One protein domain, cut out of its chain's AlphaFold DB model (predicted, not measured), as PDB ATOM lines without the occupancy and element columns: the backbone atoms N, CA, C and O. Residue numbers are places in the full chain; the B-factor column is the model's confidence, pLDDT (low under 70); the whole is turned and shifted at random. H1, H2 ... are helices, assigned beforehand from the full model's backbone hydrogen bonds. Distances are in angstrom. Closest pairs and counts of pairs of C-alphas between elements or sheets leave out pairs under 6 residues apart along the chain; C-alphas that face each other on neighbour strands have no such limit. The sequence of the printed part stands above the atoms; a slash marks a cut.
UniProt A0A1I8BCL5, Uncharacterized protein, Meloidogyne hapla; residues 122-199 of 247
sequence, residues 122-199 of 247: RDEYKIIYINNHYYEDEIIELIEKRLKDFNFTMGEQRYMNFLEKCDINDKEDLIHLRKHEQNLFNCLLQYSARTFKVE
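This is residues 122 to 199 of the 247 residues of an uncharacterized protein of Meloidogyne hapla (UniProt A0A1I8BCL5). Two long helices, H2 and H5, cross as an X near the middle of the domain, with H1 packed beside H5 on one side and H3 near H5 on the other, so that H2 spans the row H1, H5, H3 from the last part of H1 to H3. The packing rests on few contacts, and the short H4 with its links makes a loop beyond the X. The printed part has 78 residues with five named helices, H1 to H5 in chain order, and no named strand; its class is all helix. It is compact, with a radius of gyration of the C-alphas of 12.0 A, and flat, with spans of 32 by 31 by 16 A.

The longest helix, H5, has residues 181 to 199 and is 26.0 A from first to last C-alpha; it begins at C-alpha 181 (-24.349, -13.232, 6.958) and ends at C-alpha 199 (-26.726, -37.646, -1.689). H2, residues 136 to 153, is 25.5 A long. H1, residues 122 to 133, is 15.8 A long and begins at C-alpha 122 (-23.401, -27.337, -10.803). H3, residues 156 to 165, is 14.2 A long. H4, residues 171 to 174, is 5.6 A long.

H5 touches H2 and H1. H2 and H5 run the same way at a steep tilt of 50 degrees; their closest C-alphas, those of Ile 143 and Leu 188, are 7.1 A apart, and H2 touches H5 with residues 143 to 146 alone. H1 and H5 run opposite ways at a shallow tilt of 24 degrees; their closest C-alphas, those of Ile 127 and Leu 189, are 7.0 A apart, and H1 touches H5 with residues 124 to 127 alone. H1 and H2 are close but not clearly touching, with the closest C-alphas, those of Ile 130 and Ile 139, 6.8 A apart. H2 and H3 are close but not clearly touching too: the closest C-alphas, those of Asn 151 and Tyr 159, are 5.9 A apart, and the tilt of 37 degrees is only just steep. H3 and H5 are near each other, with 8 pairs of C-alphas within 10 A. H1 and H3 are apart. H4 touches no helix; it is only just apart from H2, at 8.1 A. In H1, H2, H3 and H5 every O i to N i+4 pair is within hydrogen-bond range; H4 is too short for such a pair, and its one O i to N i+3 pair is within range.

The C-alphas farthest apart, those of His 133 and Gln 157, are 34.0 A apart. The printed part has no cut. The links from H1 to H2, H2 to H3 and H3 to H4 are tight, and that from H4 to H5, 6 residues, is short. The mean pLDDT of the printed part is 70.1, and 35 residues are under 70: residues 122 to 136, 138 to 139, 153 and 169 to 185.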
ATOM      1  N   ARG A 122     -23.103 -28.775 -10.724       64.12
ATOM      2  CA  ARG A 122     -23.401 -27.337 -10.803       64.12
ATOM      3  C   ARG A 122     -23.737 -26.723  -9.448       64.12
ATOM      4  O   ARG A 122     -23.319 -25.599  -9.203       64.12
ATOM      5  N   ASP A 123     -24.455 -27.433  -8.581       61.62
ATOM      6  CA  ASP A 123     -24.774 -26.930  -7.240       61.62
ATOM      7  C   ASP A 123     -23.532 -26.914  -6.331       61.62
ATOM      8  O   ASP A 123     -23.352 -25.966  -5.572       61.62
ATOM      9  N   GLU A 124     -22.638 -27.899  -6.467       67.25
ATOM     10  CA  GLU A 124     -21.338 -27.944  -5.777       67.25
ATOM     11  C   GLU A 124     -20.426 -26.799  -6.252       67.25
ATOM     12  O   GLU A 124     -19.906 -26.037  -5.437       67.25
ATOM     13  N   TYR A 125     -20.320 -26.582  -7.567       66.25
ATOM     14  CA  TYR A 125     -19.591 -25.447  -8.138       66.25
ATOM     15  C   TYR A 125     -20.210 -24.105  -7.768       66.25
ATOM     16  O   TYR A 125     -19.468 -23.171  -7.486       66.25
ATOM     17  N   LYS A 126     -21.544 -23.984  -7.746       64.88
ATOM     18  CA  LYS A 126     -22.221 -22.742  -7.354       64.88
ATOM     19  C   LYS A 126     -21.939 -22.426  -5.886       64.88
ATOM     20  O   LYS A 126     -21.621 -21.283  -5.585       64.88
ATOM     21  N   ILE A 127     -21.940 -23.433  -5.008       65.25
ATOM     22  CA  ILE A 127     -21.516 -23.310  -3.604       65.25
ATOM     23  C   ILE A 127     -20.056 -22.833  -3.500       65.25
ATOM     24  O   ILE A 127     -19.783 -21.869  -2.786       65.25
ATOM     25  N   ILE A 128     -19.123 -23.450  -4.235       66.06
ATOM     26  CA  ILE A 128     -17.697 -23.071  -4.231       66.06
ATOM     27  C   ILE A 128     -17.488 -21.657  -4.794       66.06
ATOM     28  O   ILE A 128     -16.714 -20.871  -4.249       66.06
ATOM     29  N   TYR A 129     -18.175 -21.316  -5.883       65.75
ATOM     30  CA  TYR A 129     -18.076 -20.022  -6.550       65.75
ATOM     31  C   TYR A 129     -18.583 -18.890  -5.655       65.75
ATOM     32  O   TYR A 129     -17.876 -17.900  -5.457       65.75
ATOM     33  N   ILE A 130     -19.760 -19.085  -5.055       63.94
ATOM     34  CA  ILE A 130     -20.380 -18.160  -4.104       63.94
ATOM     35  C   ILE A 130     -19.490 -17.956  -2.870       63.94
ATOM     36  O   ILE A 130     -19.305 -16.817  -2.444       63.94
ATOM     37  N   ASN A 131     -18.855 -19.017  -2.361       63.69
ATOM     38  CA  ASN A 131     -17.901 -18.923  -1.251       63.69
ATOM     39  C   ASN A 131     -16.684 -18.027  -1.571       63.69
ATOM     40  O   ASN A 131     -16.092 -17.438  -0.671       63.69
ATOM     41  N   ASN A 132     -16.320 -17.907  -2.852       62.94
ATOM     42  CA  ASN A 132     -15.128 -17.183  -3.297       62.94
ATOM     43  C   ASN A 132     -15.407 -15.760  -3.826       62.94
ATOM     44  O   ASN A 132     -14.466 -14.974  -3.902       62.94
ATOM     45  N   HIS A 133     -16.646 -15.423  -4.221       61.72
ATOM     46  CA  HIS A 133     -16.941 -14.187  -4.977       61.72
ATOM     47  C   HIS A 133     -18.010 -13.262  -4.360       61.72
ATOM     48  O   HIS A 133     -18.200 -12.173  -4.890       61.72
ATOM     49  N   TYR A 134     -18.660 -13.641  -3.248       60.97
ATOM     50  CA  TYR A 134     -19.562 -12.787  -2.442       60.97
ATOM     51  C   TYR A 134     -20.553 -11.917  -3.254       60.97
ATOM     52  O   TYR A 134     -20.473 -10.689  -3.265       60.97
ATOM     53  N   TYR A 135     -21.530 -12.556  -3.906       65.38
ATOM     54  CA  TYR A 135     -22.698 -11.869  -4.477       65.38
ATOM     55  C   TYR A 135     -23.898 -12.004  -3.529       65.38
ATOM     56  O   TYR A 135     -24.530 -13.057  -3.479       65.38
ATOM     57  N   GLU A 136     -24.192 -10.943  -2.774       65.75
ATOM     58  CA  GLU A 136     -25.179 -10.907  -1.675       65.75
ATOM     59  C   GLU A 136     -26.573 -11.420  -2.100       65.75
ATOM     60  O   GLU A 136     -27.140 -12.296  -1.449       65.75
ATOM     61  N   ASP A 137     -27.083 -10.986  -3.258       70.31
ATOM     62  CA  ASP A 137     -28.414 -11.385  -3.746       70.31
ATOM     63  C   ASP A 137     -28.491 -12.872  -4.159       70.31
ATOM     64  O   ASP A 137     -29.460 -13.565  -3.835       70.31
ATOM     65  N   GLU A 138     -27.462 -13.405  -4.832       69.94
ATOM     66  CA  GLU A 138     -27.420 -14.826  -5.224       69.94
ATOM     67  C   GLU A 138     -27.235 -15.755  -4.016       69.94
ATOM     68  O   GLU A 138     -27.710 -16.897  -4.016       69.94
ATOM     69  N   ILE A 139     -26.542 -15.265  -2.984       68.88
ATOM     70  CA  ILE A 139     -26.373 -15.951  -1.704       68.88
ATOM     71  C   ILE A 139     -27.722 -16.089  -1.008       68.88
ATOM     72  O   ILE A 139     -28.075 -17.193  -0.592       68.88
ATOM     73  N   ILE A 140     -28.486 -15.000  -0.915       70.62
ATOM     74  CA  ILE A 140     -29.805 -15.004  -0.277       70.62
ATOM     75  C   ILE A 140     -30.745 -15.967  -1.010       70.62
ATOM     76  O   ILE A 140     -31.357 -16.819  -0.367       70.62
ATOM     77  N   GLU A 141     -30.795 -15.921  -2.346       74.75
ATOM     78  CA  GLU A 141     -31.629 -16.839  -3.137       74.75
ATOM     79  C   GLU A 141     -31.253 -18.315  -2.889       74.75
ATOM     80  O   GLU A 141     -32.124 -19.177  -2.719       74.75
ATOM     81  N   LEU A 142     -29.951 -18.624  -2.816       73.50
ATOM     82  CA  LEU A 142     -29.472 -19.973  -2.519       73.50
ATOM     83  C   LEU A 142     -29.834 -20.413  -1.091       73.50
ATOM     84  O   LEU A 142     -30.276 -21.550  -0.903       73.50
ATOM     85  N   ILE A 143     -29.652 -19.536  -0.101       73.69
ATOM     86  CA  ILE A 143     -29.988 -19.791   1.305       73.69
ATOM     87  C   ILE A 143     -31.484 -20.070   1.448       73.69
ATOM     88  O   ILE A 143     -31.864 -21.080   2.039       73.69
ATOM     89  N   GLU A 144     -32.338 -19.227   0.868       75.50
ATOM     90  CA  GLU A 144     -33.788 -19.407   0.920       75.50
ATOM     91  C   GLU A 144     -34.223 -20.722   0.278       75.50
ATOM     92  O   GLU A 144     -35.066 -21.438   0.828       75.50
ATOM     93  N   LYS A 145     -33.641 -21.058  -0.881       78.75
ATOM     94  CA  LYS A 145     -33.889 -22.338  -1.546       78.75
ATOM     95  C   LYS A 145     -33.517 -23.502  -0.623       78.75
ATOM     96  O   LYS A 145     -34.343 -24.380  -0.394       78.75
ATOM     97  N   ARG A 146     -32.317 -23.483  -0.033       75.69
ATOM     98  CA  ARG A 146     -31.834 -24.571   0.832       75.69
ATOM     99  C   ARG A 146     -32.609 -24.690   2.136       75.69
ATOM    100  O   ARG A 146     -32.891 -25.803   2.557       75.69
ATOM    101  N   LEU A 147     -33.018 -23.586   2.751       77.31
ATOM    102  CA  LEU A 147     -33.873 -23.620   3.938       77.31
ATOM    103  C   LEU A 147     -35.247 -24.221   3.639       77.31
ATOM    104  O   LEU A 147     -35.756 -25.001   4.443       77.31
ATOM    105  N   LYS A 148     -35.831 -23.921   2.472       79.12
ATOM    106  CA  LYS A 148     -37.063 -24.582   2.011       79.12
ATOM    107  C   LYS A 148     -36.842 -26.079   1.808       79.12
ATOM    108  O   LYS A 148     -37.655 -26.867   2.290       79.12
ATOM    109  N   ASP A 149     -35.737 -26.464   1.170       73.19
ATOM    110  CA  ASP A 149     -35.373 -27.871   0.981       73.19
ATOM    111  C   ASP A 149     -35.199 -28.581   2.336       73.19
ATOM    112  O   ASP A 149     -35.722 -29.675   2.538       73.19
ATOM    113  N   PHE A 150     -34.532 -27.948   3.306       76.81
ATOM    114  CA  PHE A 150     -34.347 -28.484   4.655       76.81
ATOM    115  C   PHE A 150     -35.654 -28.587   5.430       76.81
ATOM    116  O   PHE A 150     -35.900 -29.621   6.036       76.81
ATOM    117  N   ASN A 151     -36.526 -27.584   5.374       78.06
ATOM    118  CA  ASN A 151     -37.843 -27.659   6.008       78.06
ATOM    119  C   ASN A 151     -38.695 -28.796   5.422       78.06
ATOM    120  O   ASN A 151     -39.468 -29.435   6.127       78.06
ATOM    121  N   PHE A 152     -38.553 -29.053   4.121       73.75
ATOM    122  CA  PHE A 152     -39.270 -30.133   3.454       73.75
ATOM    123  C   PHE A 152     -38.692 -31.521   3.777       73.75
ATOM    124  O   PHE A 152     -39.432 -32.499   3.869       73.75
ATOM    125  N   THR A 153     -37.370 -31.624   3.927       67.12
ATOM    126  CA  THR A 153     -36.659 -32.908   4.082       67.12
ATOM    127  C   THR A 153     -36.413 -33.304   5.535       67.12
ATOM    128  O   THR A 153     -36.348 -34.494   5.856       67.12
ATOM    129  N   MET A 154     -36.285 -32.336   6.438       74.88
ATOM    130  CA  MET A 154     -36.124 -32.566   7.866       74.88
ATOM    131  C   MET A 154     -37.497 -32.652   8.533       74.88
ATOM    132  O   MET A 154     -38.383 -31.850   8.276       74.88
ATOM    133  N   GLY A 155     -37.670 -33.605   9.452       74.31
ATOM    134  CA  GLY A 155     -38.821 -33.556  10.355       74.31
ATOM    135  C   GLY A 155     -38.792 -32.271  11.191       74.31
ATOM    136  O   GLY A 155     -37.709 -31.823  11.567       74.31
ATOM    137  N   GLU A 156     -39.961 -31.726  11.522       79.06
ATOM    138  CA  GLU A 156     -40.139 -30.414  12.172       79.06
ATOM    139  C   GLU A 156     -39.190 -30.185  13.360       79.06
ATOM    140  O   GLU A 156     -38.427 -29.225  13.368       79.06
ATOM    141  N   GLN A 157     -39.115 -31.126  14.307       82.12
ATOM    142  CA  GLN A 157     -38.206 -31.014  15.457       82.12
ATOM    143  C   GLN A 157     -36.724 -30.916  15.055       82.12
ATOM    144  O   GLN A 157     -35.951 -30.189  15.673       82.12
ATOM    145  N   ARG A 158     -36.295 -31.663  14.028       79.00
ATOM    146  CA  ARG A 158     -34.903 -31.625  13.546       79.00
ATOM    147  C   ARG A 158     -34.609 -30.324  12.820       79.00
ATOM    148  O   ARG A 158     -33.511 -29.804  12.980       79.00
ATOM    149  N   TYR A 159     -35.579 -29.828  12.059       80.44
ATOM    150  CA  TYR A 159     -35.483 -28.543  11.388       80.44
ATOM    151  C   TYR A 159     -35.349 -27.403  12.404       80.44
ATOM    152  O   TYR A 159     -34.415 -26.617  12.305       80.44
ATOM    153  N   MET A 160     -36.184 -27.375  13.448       80.94
ATOM    154  CA  MET A 160     -36.094 -26.359  14.506       80.94
ATOM    155  C   MET A 160     -34.749 -26.417  15.246       80.94
ATOM    156  O   MET A 160     -34.088 -25.395  15.395       80.94
ATOM    157  N   ASN A 161     -34.273 -27.616  15.604       82.38
ATOM    158  CA  ASN A 161     -32.945 -27.784  16.207       82.38
ATOM    159  C   ASN A 161     -31.801 -27.355  15.262       82.38
ATOM    160  O   ASN A 161     -30.710 -27.014  15.716       82.38
ATOM    161  N   PHE A 162     -31.995 -27.457  13.945       81.19
ATOM    162  CA  PHE A 162     -31.031 -26.993  12.947       81.19
ATOM    163  C   PHE A 162     -31.004 -25.462  12.873       81.19
ATOM    164  O   PHE A 162     -29.916 -24.891  12.887       81.19
ATOM    165  N   LEU A 163     -32.174 -24.815  12.862       81.19
ATOM    166  CA  LEU A 163     -32.290 -23.355  12.903       81.19
ATOM    167  C   LEU A 163     -31.618 -22.781  14.157       81.19
ATOM    168  O   LEU A 163     -30.774 -21.898  14.038       81.19
ATOM    169  N   GLU A 164     -31.894 -23.364  15.326       81.75
ATOM    170  CA  GLU A 164     -31.279 -22.976  16.603       81.75
ATOM    171  C   GLU A 164     -29.746 -23.111  16.565       81.75
ATOM    172  O   GLU A 164     -29.020 -22.214  16.985       81.75
ATOM    173  N   LYS A 165     -29.218 -24.200  15.985       80.00
ATOM    174  CA  LYS A 165     -27.763 -24.393  15.824       80.00
ATOM    175  C   LYS A 165     -27.100 -23.368  14.911       80.00
ATOM    176  O   LYS A 165     -25.904 -23.130  15.068       80.00
ATOM    177  N   CYS A 166     -27.835 -22.829  13.945       72.44
ATOM    178  CA  CYS A 166     -27.349 -21.760  13.082       72.44
ATOM    179  C   CYS A 166     -27.730 -20.359  13.608       72.44
ATOM    180  O   CYS A 166     -27.525 -19.389  12.884       72.44
ATOM    181  N   ASP A 167     -28.230 -20.256  14.850       73.75
ATOM    182  CA  ASP A 167     -28.601 -19.008  15.537       73.75
ATOM    183  C   ASP A 167     -29.727 -18.225  14.823       73.75
ATOM    184  O   ASP A 167     -29.717 -16.998  14.745       73.75
ATOM    185  N   ILE A 168     -30.696 -18.958  14.256       73.00
ATOM    186  CA  ILE A 168     -31.887 -18.417  13.583       73.00
ATOM    187  C   ILE A 168     -33.067 -18.545  14.550       73.00
ATOM    188  O   ILE A 168     -33.586 -19.648  14.745       73.00
ATOM    189  N   ASN A 169     -33.485 -17.436  15.162       67.25
ATOM    190  CA  ASN A 169     -34.478 -17.449  16.237       67.25
ATOM    191  C   ASN A 169     -35.902 -17.154  15.741       67.25
ATOM    192  O   ASN A 169     -36.861 -17.605  16.370       67.25
ATOM    193  N   ASP A 170     -36.060 -16.471  14.602       64.25
ATOM    194  CA  ASP A 170     -37.374 -16.198  14.013       64.25
ATOM    195  C   ASP A 170     -37.383 -16.265  12.471       64.25
ATOM    196  O   ASP A 170     -36.363 -16.096  11.802       64.25
ATOM    197  N   LYS A 171     -38.564 -16.458  11.865       56.31
ATOM    198  CA  LYS A 171     -38.748 -16.308  10.408       56.31
ATOM    199  C   LYS A 171     -38.438 -14.882   9.936       56.31
ATOM    200  O   LYS A 171     -38.099 -14.708   8.768       56.31
ATOM    201  N   GLU A 172     -38.536 -13.886  10.817       56.28
ATOM    202  CA  GLU A 172     -38.144 -12.498  10.535       56.28
ATOM    203  C   GLU A 172     -36.616 -12.311  10.446       56.28
ATOM    204  O   GLU A 172     -36.159 -11.442   9.699       56.28
ATOM    205  N   ASP A 173     -35.808 -13.185  11.065       57.69
ATOM    206  CA  ASP A 173     -34.341 -13.154  10.931       57.69
ATOM    207  C   ASP A 173     -33.882 -13.504   9.507       57.69
ATOM    208  O   ASP A 173     -32.821 -13.063   9.072       57.69
ATOM    209  N   LEU A 174     -34.711 -14.212   8.728       54.50
ATOM    210  CA  LEU A 174     -34.463 -14.448   7.300       54.50
ATOM    211  C   LEU A 174     -34.561 -13.160   6.475       54.50
ATOM    212  O   LEU A 174     -33.845 -12.998   5.495       54.50
ATOM    213  N   ILE A 175     -35.398 -12.207   6.890       52.66
ATOM    214  CA  ILE A 175     -35.498 -10.885   6.253       52.66
ATOM    215  C   ILE A 175     -34.321  -9.991   6.703       52.66
ATOM    216  O   ILE A 175     -33.894  -9.094   5.971       52.66
ATOM    217  N   HIS A 176     -33.737 -10.276   7.873       51.69
ATOM    218  CA  HIS A 176     -32.553  -9.613   8.430       51.69
ATOM    219  C   HIS A 176     -31.223 -10.354   8.206       51.69
ATOM    220  O   HIS A 176     -30.192  -9.912   8.728       51.69
ATOM    221  N   LEU A 177     -31.220 -11.392   7.354       54.91
ATOM    222  CA  LEU A 177     -30.044 -12.171   6.930       54.91
ATOM    223  C   LEU A 177     -28.841 -11.274   6.616       54.91
ATOM    224  O   LEU A 177     -27.732 -11.593   7.032       54.91
ATOM    225  N   ARG A 178     -29.116 -10.090   6.049       53.56
ATOM    226  CA  ARG A 178     -28.200  -8.997   5.685       53.56
ATOM    227  C   ARG A 178     -27.211  -8.513   6.766       53.56
ATOM    228  O   ARG A 178     -26.325  -7.719   6.474       53.56
ATOM    229  N   LYS A 179     -27.377  -8.904   8.038       52.38
ATOM    230  CA  LYS A 179     -26.480  -8.516   9.155       52.38
ATOM    231  C   LYS A 179     -25.752  -9.677   9.838       52.38
ATOM    232  O   LYS A 179     -24.728  -9.437  10.472       52.38
ATOM    233  N   HIS A 180     -26.254 -10.904   9.718       56.84
ATOM    234  CA  HIS A 180     -25.693 -12.107  10.357       56.84
ATOM    235  C   HIS A 180     -24.991 -13.040   9.351       56.84
ATOM    236  O   HIS A 180     -24.739 -14.213   9.635       56.84
ATOM    237  N   GLU A 181     -24.646 -12.492   8.183       62.16
ATOM    238  CA  GLU A 181     -24.349 -13.232   6.958       62.16
ATOM    239  C   GLU A 181     -23.254 -14.276   7.126       62.16
ATOM    240  O   GLU A 181     -23.485 -15.428   6.792       62.16
ATOM    241  N   GLN A 182     -22.102 -13.944   7.711       64.81
ATOM    242  CA  GLN A 182     -20.944 -14.840   7.641       64.81
ATOM    243  C   GLN A 182     -21.149 -16.179   8.373       64.81
ATOM    244  O   GLN A 182     -20.824 -17.238   7.840       64.81
ATOM    245  N   ASN A 183     -21.674 -16.160   9.603       67.06
ATOM    246  CA  ASN A 183     -21.785 -17.371  10.428       67.06
ATOM    247  C   ASN A 183     -22.914 -18.281   9.943       67.06
ATOM    248  O   ASN A 183     -22.729 -19.493   9.828       67.06
ATOM    249  N   LEU A 184     -24.059 -17.686   9.611       68.56
ATOM    250  CA  LEU A 184     -25.215 -18.398   9.091       68.56
ATOM    251  C   LEU A 184     -24.931 -18.969   7.695       68.56
ATOM    252  O   LEU A 184     -25.195 -20.144   7.439       68.56
ATOM    253  N   PHE A 185     -24.294 -18.184   6.825       68.25
ATOM    254  CA  PHE A 185     -23.823 -18.643   5.522       68.25
ATOM    255  C   PHE A 185     -22.836 -19.802   5.652       68.25
ATOM    256  O   PHE A 185     -23.028 -20.832   5.015       68.25
ATOM    257  N   ASN A 186     -21.840 -19.700   6.538       70.69
ATOM    258  CA  ASN A 186     -20.897 -20.792   6.784       70.69
ATOM    259  C   ASN A 186     -21.605 -22.060   7.300       70.69
ATOM    260  O   ASN A 186     -21.289 -23.159   6.845       70.69
ATOM    261  N   CYS A 187     -22.585 -21.921   8.203       72.88
ATOM    262  CA  CYS A 187     -23.401 -23.032   8.715       72.88
ATOM    263  C   CYS A 187     -24.166 -23.727   7.575       72.88
ATOM    264  O   CYS A 187     -24.084 -24.947   7.404       72.88
ATOM    265  N   LEU A 188     -24.865 -22.940   6.752       71.00
ATOM    266  CA  LEU A 188     -25.687 -23.418   5.641       71.00
ATOM    267  C   LEU A 188     -24.860 -24.010   4.506       71.00
ATOM    268  O   LEU A 188     -25.249 -25.036   3.949       71.00
ATOM    269  N   LEU A 189     -23.716 -23.408   4.183       71.19
ATOM    270  CA  LEU A 189     -22.778 -23.937   3.202       71.19
ATOM    271  C   LEU A 189     -22.219 -25.283   3.653       71.19
ATOM    272  O   LEU A 189     -22.247 -26.236   2.879       71.19
ATOM    273  N   GLN A 190     -21.769 -25.392   4.907       74.25
ATOM    274  CA  GLN A 190     -21.278 -26.660   5.448       74.25
ATOM    275  C   GLN A 190     -22.369 -27.731   5.438       74.25
ATOM    276  O   GLN A 190     -22.109 -28.871   5.054       74.25
ATOM    277  N   TYR A 191     -23.597 -27.384   5.825       76.00
ATOM    278  CA  TYR A 191     -24.702 -28.338   5.834       76.00
ATOM    279  C   TYR A 191     -25.122 -28.753   4.417       76.00
ATOM    280  O   TYR A 191     -25.348 -29.936   4.157       76.00
ATOM    281  N   SER A 192     -25.173 -27.804   3.482       72.69
ATOM    282  CA  SER A 192     -25.496 -28.059   2.073       72.69
ATOM    283  C   SER A 192     -24.426 -28.917   1.406       72.69
ATOM    284  O   SER A 192     -24.765 -29.891   0.741       72.69
ATOM    285  N   ALA A 193     -23.144 -28.619   1.638       74.19
ATOM    286  CA  ALA A 193     -22.031 -29.418   1.136       74.19
ATOM    287  C   ALA A 193     -22.072 -30.851   1.686       74.19
ATOM    288  O   ALA A 193     -21.943 -31.806   0.925       74.19
ATOM    289  N   ARG A 194     -22.327 -31.019   2.992       77.06
ATOM    290  CA  ARG A 194     -22.495 -32.346   3.608       77.06
ATOM    291  C   ARG A 194     -23.669 -33.110   3.014       77.06
ATOM    292  O   ARG A 194     -23.520 -34.271   2.659       77.06
ATOM    293  N   THR A 195     -24.821 -32.459   2.884       77.75
ATOM    294  CA  THR A 195     -26.026 -33.089   2.323       77.75
ATOM    295  C   THR A 195     -25.773 -33.538   0.888       77.75
ATOM    296  O   THR A 195     -26.031 -34.691   0.559       77.75
ATOM    297  N   PHE A 196     -25.161 -32.677   0.073       77.38
ATOM    298  CA  PHE A 196     -24.808 -32.997  -1.305       77.38
ATOM    299  C   PHE A 196     -23.835 -34.182  -1.401       77.38
ATOM    300  O   PHE A 196     -24.035 -35.081  -2.215       77.38
ATOM    301  N   LYS A 197     -22.807 -34.237  -0.542       80.38
ATOM    302  CA  LYS A 197     -21.882 -35.381  -0.488       80.38
ATOM    303  C   LYS A 197     -22.592 -36.684  -0.124       80.38
ATOM    304  O   LYS A 197     -22.359 -37.701  -0.773       80.38
ATOM    305  N   VAL A 198     -23.475 -36.654   0.875       84.12
ATOM    306  CA  VAL A 198     -24.270 -37.827   1.273       84.12
ATOM    307  C   VAL A 198     -25.167 -38.284   0.124       84.12
ATOM    308  O   VAL A 198     -25.179 -39.468  -0.204       84.12
ATOM    309  N   GLU A 199     -25.879 -37.361  -0.524       82.69
ATOM    310  CA  GLU A 199     -26.726 -37.646  -1.689       82.69
ATOM    311  C   GLU A 199     -25.922 -38.263  -2.836       82.69
ATOM    312  O   GLU A 199     -26.334 -39.271  -3.408       82.69
TER     313      GLU A 199